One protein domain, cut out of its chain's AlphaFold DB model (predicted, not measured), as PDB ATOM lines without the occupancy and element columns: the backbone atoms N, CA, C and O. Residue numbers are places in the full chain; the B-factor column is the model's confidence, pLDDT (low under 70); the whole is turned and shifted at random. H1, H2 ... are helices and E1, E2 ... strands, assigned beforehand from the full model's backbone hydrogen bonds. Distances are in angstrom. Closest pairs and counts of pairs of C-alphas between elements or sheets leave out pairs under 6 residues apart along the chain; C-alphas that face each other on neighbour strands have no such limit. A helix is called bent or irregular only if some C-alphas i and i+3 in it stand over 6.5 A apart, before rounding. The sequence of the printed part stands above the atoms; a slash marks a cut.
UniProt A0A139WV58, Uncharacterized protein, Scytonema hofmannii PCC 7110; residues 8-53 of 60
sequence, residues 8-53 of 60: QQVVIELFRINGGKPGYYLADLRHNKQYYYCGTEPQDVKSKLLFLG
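What this domain is: This is residues 8 to 53 of the 60 residues of an uncharacterized protein of Scytonema hofmannii PCC 7110 (UniProt A0A139WV58). A two-stranded hairpin, E1 and E2, lies in the middle with one helix packed over each of its faces: H1 over one face and H2 over the other, the two helices kept apart by the strands. The printed part has 46 residues, with two named helices and two named strands in the order H1, E1, E2, H2; the sheet has the order E1 - E2 and is antiparallel. The class is mixed, helices and strands. The whole is compact, with a radius of gyration of the C-alphas of 10.4 A, and its outline is flat, spanning 25 by 25 by 13 A.

How they stand to each other: H1, residues 8 to 17, comes first, and a short link of 6 residues leads from it to E1, residues 24 to 28. The closest C-alphas of H1 and E1 are those of Leu 14 and Tyr 25, 6.9 A apart. A tight link of 5 residues joins E1 to E2, residues 34 to 39, and the two strands form a hairpin. They are antiparallel neighbours, with an angle of 161 degrees between their directions. C-alphas 25 and 37, 4.7 A apart, face each other, as do C-alphas 27 and 35, 4.6 A apart. Within hydrogen-bond range are, among others, N 24 and O 39 at 2.8 A and N 34 and O 28 at 2.9 A. The closest C-alphas of H1 and E2 are those of Leu 14 and Tyr 35, 6.3 A apart. A tight link of 2 residues then leads to H2, residues 42 to 51. The closest C-alphas of E2 and H2 are those of Cys 38 and Asp 44, 5.3 A apart. For E1 and H2 the closest C-alphas are those of Tyr 24 and Val 45, 6.8 A apart. H1 and H2 are apart. In H1 and H2 every O i to N i+4 pair is within hydrogen-bond range.

Where its parts are: H1 runs from Gln 8, with its C-alpha at (47.170, -50.375, 21.922), to Ile 17, and measures 14.8 A from first to last C-alpha. E1 runs from Tyr 24 to Asp 28 over 13.8 A. E2 begins at Gln 34, with its C-alpha at (47.188, -42.317, 35.053), and reaches Gly 39 over 16.2 A. H2 runs from Pro 42 to Phe 51 over 14.6 A, and C-alpha 51 is at (50.482, -29.056, 37.023). Neither helix is bent.

The domain as a whole: The two C-alphas farthest apart are those of Gln 8 and Gly 53, the first and last printed residues, at 27.0 A. The printed part has no cut and no long link. The mean pLDDT of the printed part is 93.8, and no printed residue of this model is under 70.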
ATOM      1  N   GLN A   8      48.609 -50.272  22.177       93.38
ATOM      2  CA  GLN A   8      47.170 -50.375  21.922       93.38
ATOM      3  C   GLN A   8      46.349 -50.195  23.203       93.38
ATOM      4  O   GLN A   8      45.354 -49.478  23.185       93.38
ATOM      5  N   GLN A   9      46.782 -50.787  24.320       93.19
ATOM      6  CA  GLN A   9      46.127 -50.586  25.616       93.19
ATOM      7  C   GLN A   9      46.180 -49.115  26.045       93.19
ATOM      8  O   GLN A   9      45.156 -48.576  26.444       93.19
ATOM      9  N   VAL A  10      47.328 -48.442  25.886       93.50
ATOM     10  CA  VAL A  10      47.447 -47.000  26.175       93.50
ATOM     11  C   VAL A  10      46.464 -46.186  25.335       93.50
ATOM     12  O   VAL A  10      45.742 -45.359  25.880       93.50
ATOM     13  N   VAL A  11      46.386 -46.435  24.025       93.06
ATOM     14  CA  VAL A  11      45.460 -45.713  23.134       93.06
ATOM     15  C   VAL A  11      43.996 -45.927  23.540       93.06
ATOM     16  O   VAL A  11      43.224 -44.971  23.526       93.06
ATOM     17  N   ILE A  12      43.614 -47.143  23.945       94.81
ATOM     18  CA  ILE A  12      42.255 -47.440  24.430       94.81
ATOM     19  C   ILE A  12      41.931 -46.631  25.692       94.81
ATOM     20  O   ILE A  12      40.853 -46.047  25.776       94.81
ATOM     21  N   GLU A  13      42.847 -46.569  26.662       94.75
ATOM     22  CA  GLU A  13      42.616 -45.794  27.888       94.75
ATOM     23  C   GLU A  13      42.545 -44.286  27.611       94.75
ATOM     24  O   GLU A  13      41.646 -43.608  28.107       94.75
ATOM     25  N   LEU A  14      43.417 -43.762  26.743       95.62
ATOM     26  CA  LEU A  14      43.366 -42.360  26.319       95.62
ATOM     27  C   LEU A  14      42.051 -42.012  25.609       95.62
ATOM     28  O   LEU A  14      41.486 -40.944  25.836       95.62
ATOM     29  N   PHE A  15      41.527 -42.923  24.786       95.38
ATOM     30  CA  PHE A  15      40.222 -42.747  24.157       95.38
ATOM     31  C   PHE A  15      39.100 -42.668  25.205       95.38
ATOM     32  O   PHE A  15      38.232 -41.802  25.114       95.38
ATOM     33  N   ARG A  16      39.127 -43.539  26.222       95.56
ATOM     34  CA  ARG A  16      38.075 -43.632  27.250       95.56
ATOM     35  C   ARG A  16      37.928 -42.366  28.087       95.56
ATOM     36  O   ARG A  16      36.799 -41.979  28.370       95.56
ATOM     37  N   ILE A  17      39.028 -41.711  28.462       95.94
ATOM     38  CA  ILE A  17      38.975 -40.579  29.405       95.94
ATOM     39  C   ILE A  17      38.296 -39.321  28.850       95.94
ATOM     40  O   ILE A  17      37.887 -38.466  29.629       95.94
ATOM     41  N   ASN A  18      38.197 -39.177  27.527       94.88
ATOM     42  CA  ASN A  18      37.621 -37.980  26.909       94.88
ATOM     43  C   ASN A  18      36.841 -38.288  25.619       94.88
ATOM     44  O   ASN A  18      36.756 -37.455  24.719       94.88
ATOM     45  N   GLY A  19      36.321 -39.514  25.497       93.75
ATOM     46  CA  GLY A  19      35.502 -39.953  24.360       93.75
ATOM     47  C   GLY A  19      36.201 -39.859  23.000       93.75
ATOM     48  O   GLY A  19      35.548 -39.595  21.997       93.75
ATOM     49  N   GLY A  20      37.527 -40.003  22.967       90.94
ATOM     50  CA  GLY A  20      38.310 -39.874  21.737       90.94
ATOM     51  C   GLY A  20      38.348 -38.466  21.146       90.94
ATOM     52  O   GLY A  20      38.648 -38.320  19.962       90.94
ATOM     53  N   LYS A  21      38.043 -37.429  21.937       95.94
ATOM     54  CA  LYS A  21      38.129 -36.038  21.488       95.94
ATOM     55  C   LYS A  21      39.530 -35.748  20.916       95.94
ATOM     56  O   LYS A  21      40.521 -36.131  21.543       95.94
ATOM     57  N   PRO A  22      39.653 -35.079  19.757       95.44
ATOM     58  CA  PRO A  22      40.958 -34.724  19.212       95.44
ATOM     59  C   PRO A  22      41.713 -33.789  20.164       95.44
ATOM     60  O   PRO A  22      41.111 -32.927  20.804       95.44
ATOM     61  N   GLY A  23      43.032 -33.963  20.246       95.81
ATOM     62  CA  GLY A  23      43.911 -33.143  21.075       95.81
ATOM     63  C   GLY A  23      45.109 -33.921  21.611       95.81
ATOM     64  O   GLY A  23      45.379 -35.053  21.202       95.81
ATOM     65  N   TYR A  24      45.824 -33.295  22.536       97.56
ATOM     66  CA  TYR A  24      46.995 -33.845  23.196       97.56
ATOM     67  C   TYR A  24      46.633 -34.613  24.462       97.56
ATOM     68  O   TYR A  24      45.751 -34.230  25.238       97.56
ATOM     69  N   TYR A  25      47.389 -35.682  24.688       97.06
ATOM     70  CA  TYR A  25      47.191 -36.617  25.780       97.06
ATOM     71  C   TYR A  25      48.525 -36.990  26.426       97.06
ATOM     72  O   TYR A  25      49.544 -37.101  25.744       97.06
ATOM     73  N   LEU A  26      48.498 -37.236  27.735       95.88
ATOM     74  CA  LEU A  26      49.626 -37.759  28.503       95.88
ATOM     75  C   LEU A  26      49.221 -39.041  29.230       95.88
ATOM     76  O   LEU A  26      48.084 -39.179  29.681       95.88
ATOM     77  N   ALA A  27      50.173 -39.961  29.365       94.06
ATOM     78  CA  ALA A  27      50.015 -41.197  30.119       94.06
ATOM     79  C   ALA A  27      51.192 -41.357  31.095       94.06
ATOM     80  O   ALA A  27      52.337 -41.494  30.657       94.06
ATOM     81  N   ASP A  28      50.922 -41.360  32.401       92.00
ATOM     82  CA  ASP A  28      51.891 -41.787  33.415       92.00
ATOM     83  C   ASP A  28      51.763 -43.297  33.610       92.00
ATOM     84  O   ASP A  28      50.843 -43.785  34.261       92.00
ATOM     85  N   LEU A  29      52.705 -44.045  33.040       90.25
ATOM     86  CA  LEU A  29      52.720 -45.507  33.106       90.25
ATOM     87  C   LEU A  29      53.396 -46.056  34.373       90.25
ATOM     88  O   LEU A  29      53.271 -47.250  34.646       90.25
ATOM     89  N   ARG A  30      54.136 -45.220  35.113       85.62
ATOM     90  CA  ARG A  30      54.926 -45.627  36.286       85.62
ATOM     91  C   ARG A  30      54.075 -45.640  37.545       85.62
ATOM     92  O   ARG A  30      54.133 -46.608  38.297       85.62
ATOM     93  N   HIS A  31      53.283 -44.594  37.757       73.19
ATOM     94  CA  HIS A  31      52.507 -44.419  38.981       73.19
ATOM     95  C   HIS A  31      51.026 -44.657  38.689       73.19
ATOM     96  O   HIS A  31      50.346 -43.814  38.117       73.19
ATOM     97  N   ASN A  32      50.517 -45.839  39.050       79.50
ATOM     98  CA  ASN A  32      49.096 -46.213  38.958       79.50
ATOM     99  C   ASN A  32      48.424 -46.056  37.580       79.50
ATOM    100  O   ASN A  32      47.197 -46.078  37.521       79.50
ATOM    101  N   LYS A  33      49.191 -45.937  36.485       87.12
ATOM    102  CA  LYS A  33      48.671 -45.848  35.107       87.12
ATOM    103  C   LYS A  33      47.630 -44.731  34.961       87.12
ATOM    104  O   LYS A  33      46.459 -44.999  34.708       87.12
ATOM    105  N   GLN A  34      48.056 -43.490  35.168       93.19
ATOM    106  CA  GLN A  34      47.188 -42.317  35.053       93.19
ATOM    107  C   GLN A  34      47.181 -41.767  33.625       93.19
ATOM    108  O   GLN A  34      48.191 -41.812  32.921       93.19
ATOM    109  N   TYR A  35      46.045 -41.218  33.209       94.94
ATOM    110  CA  TYR A  35      45.820 -40.726  31.852       94.94
ATOM    111  C   TYR A  35      45.189 -39.338  31.898       94.94
ATOM    112  O   TYR A  35      44.285 -39.087  32.691       94.94
ATOM    113  N   TYR A  36      45.651 -38.441  31.029       96.19
ATOM    114  CA  TYR A  36      45.259 -37.037  31.053       96.19
ATOM    115  C   TYR A  36      44.956 -36.527  29.650       96.19
ATOM    116  O   TYR A  36      45.777 -36.670  28.742       96.19
ATOM    117  N   TYR A  37      43.813 -35.863  29.494       97.38
ATOM    118  CA  TYR A  37      43.587 -34.955  28.375       97.38
ATOM    119  C   TYR A  37      44.234 -33.608  28.702       97.38
ATOM    120  O   TYR A  37      44.043 -33.073  29.799       97.38
ATOM    121  N   CYS A  38      45.027 -33.083  27.772       97.19
ATOM    122  CA  CYS A  38      45.743 -31.825  27.967       97.19
ATOM    123  C   CYS A  38      44.961 -30.663  27.358       97.19
ATOM    124  O   CYS A  38      44.729 -29.678  28.045       97.19
ATOM    125  N   GLY A  39      44.498 -30.814  26.118       96.75
ATOM    126  CA  GLY A  39      43.877 -29.744  25.342       96.75
ATOM    127  C   GLY A  39      44.202 -29.894  23.860       96.75
ATOM    128  O   GLY A  39      44.627 -30.969  23.434       96.75
ATOM    129  N   THR A  40      43.981 -28.855  23.063       97.56
ATOM    130  CA  THR A  40      44.219 -28.887  21.608       97.56
ATOM    131  C   THR A  40      45.483 -28.151  21.193       97.56
ATOM    132  O   THR A  40      45.931 -28.337  20.066       97.56
ATOM    133  N   GLU A  41      46.094 -27.388  22.098       97.62
ATOM    134  CA  GLU A  41      47.285 -26.593  21.819       97.62
ATOM    135  C   GLU A  41      48.535 -27.202  22.478       97.62
ATOM    136  O   GLU A  41      48.451 -27.759  23.578       97.62
ATOM    137  N   PRO A  42      49.732 -27.070  21.875       94.62
ATOM    138  CA  PRO A  42      50.977 -27.536  22.495       94.62
ATOM    139  C   PRO A  42      51.229 -26.944  23.891       94.62
ATOM    140  O   PRO A  42      51.761 -27.624  24.772       94.62
ATOM    141  N   GLN A  43      50.811 -25.695  24.120       95.50
ATOM    142  CA  GLN A  43      50.930 -25.029  25.419       95.50
ATOM    143  C   GLN A  43      50.140 -25.755  26.520       95.50
ATOM    144  O   GLN A  43      50.573 -25.770  27.671       95.50
ATOM    145  N   ASP A  44      49.037 -26.426  26.181       96.50
ATOM    146  CA  ASP A  44      48.232 -27.177  27.145       96.50
ATOM    147  C   ASP A  44      48.997 -28.379  27.715       96.50
ATOM    148  O   ASP A  44      48.835 -28.742  28.882       96.50
ATOM    149  N   VAL A  45      49.882 -28.980  26.910       96.44
ATOM    150  CA  VAL A  45      50.786 -30.047  27.360       96.44
ATOM    151  C   VAL A  45      51.782 -29.496  28.372       96.44
ATOM    152  O   VAL A  45      51.966 -30.102  29.427       96.44
ATOM    153  N   LYS A  46      52.384 -28.329  28.094       95.00
ATOM    154  CA  LYS A  46      53.304 -27.657  29.029       95.00
ATOM    155  C   LYS A  46      52.595 -27.354  30.349       95.00
ATOM    156  O   LYS A  46      53.093 -27.737  31.404       95.00
ATOM    157  N   SER A  47      51.401 -26.767  30.291       95.12
ATOM    158  CA  SER A  47      50.569 -26.493  31.467       95.12
ATOM    159  C   SER A  47      50.239 -27.764  32.254       95.12
ATOM    160  O   SER A  47      50.323 -27.770  33.482       95.12
ATOM    161  N   LYS A  48      49.907 -28.873  31.573       96.12
ATOM    162  CA  LYS A  48      49.632 -30.154  32.237       96.12
ATOM    163  C   LYS A  48      50.875 -30.737  32.905       96.12
ATOM    164  O   LYS A  48      50.766 -31.221  34.025       96.12
ATOM    165  N   LEU A  49      52.036 -30.683  32.254       95.00
ATOM    166  CA  LEU A  49      53.297 -31.149  32.837       95.00
ATOM    167  C   LEU A  49      53.646 -30.354  34.100       95.00
ATOM    168  O   LEU A  49      53.905 -30.967  35.132       95.00
ATOM    169  N   LEU A  50      53.541 -29.020  34.056       94.94
ATOM    170  CA  LEU A  50      53.770 -28.161  35.222       94.94
ATOM    171  C   LEU A  50      52.786 -28.461  36.360       94.94
ATOM    172  O   LEU A  50      53.205 -28.610  37.504       94.94
ATOM    173  N   PHE A  51      51.495 -28.636  36.047       93.62
ATOM    174  CA  PHE A  51      50.482 -29.056  37.023       93.62
ATOM    175  C   PHE A  51      50.825 -30.399  37.692       93.62
ATOM    176  O   PHE A  51      50.545 -30.591  38.872       93.62
ATOM    177  N   LEU A  52      51.452 -31.322  36.959       93.44
ATOM    178  CA  LEU A  52      51.923 -32.609  37.480       93.44
ATOM    179  C   LEU A  52      53.281 -32.511  38.207       93.44
ATOM    180  O   LEU A  52      53.843 -33.536  38.587       93.44
ATOM    181  N   GLY A  53      53.825 -31.303  38.394       92.75
ATOM    182  CA  GLY A  53      55.126 -31.073  39.027       92.75
ATOM    183  C   GLY A  53      56.322 -31.429  38.137       92.75
ATOM    184  O   GLY A  53      57.431 -31.608  38.640       92.75
TER     185      GLY A  53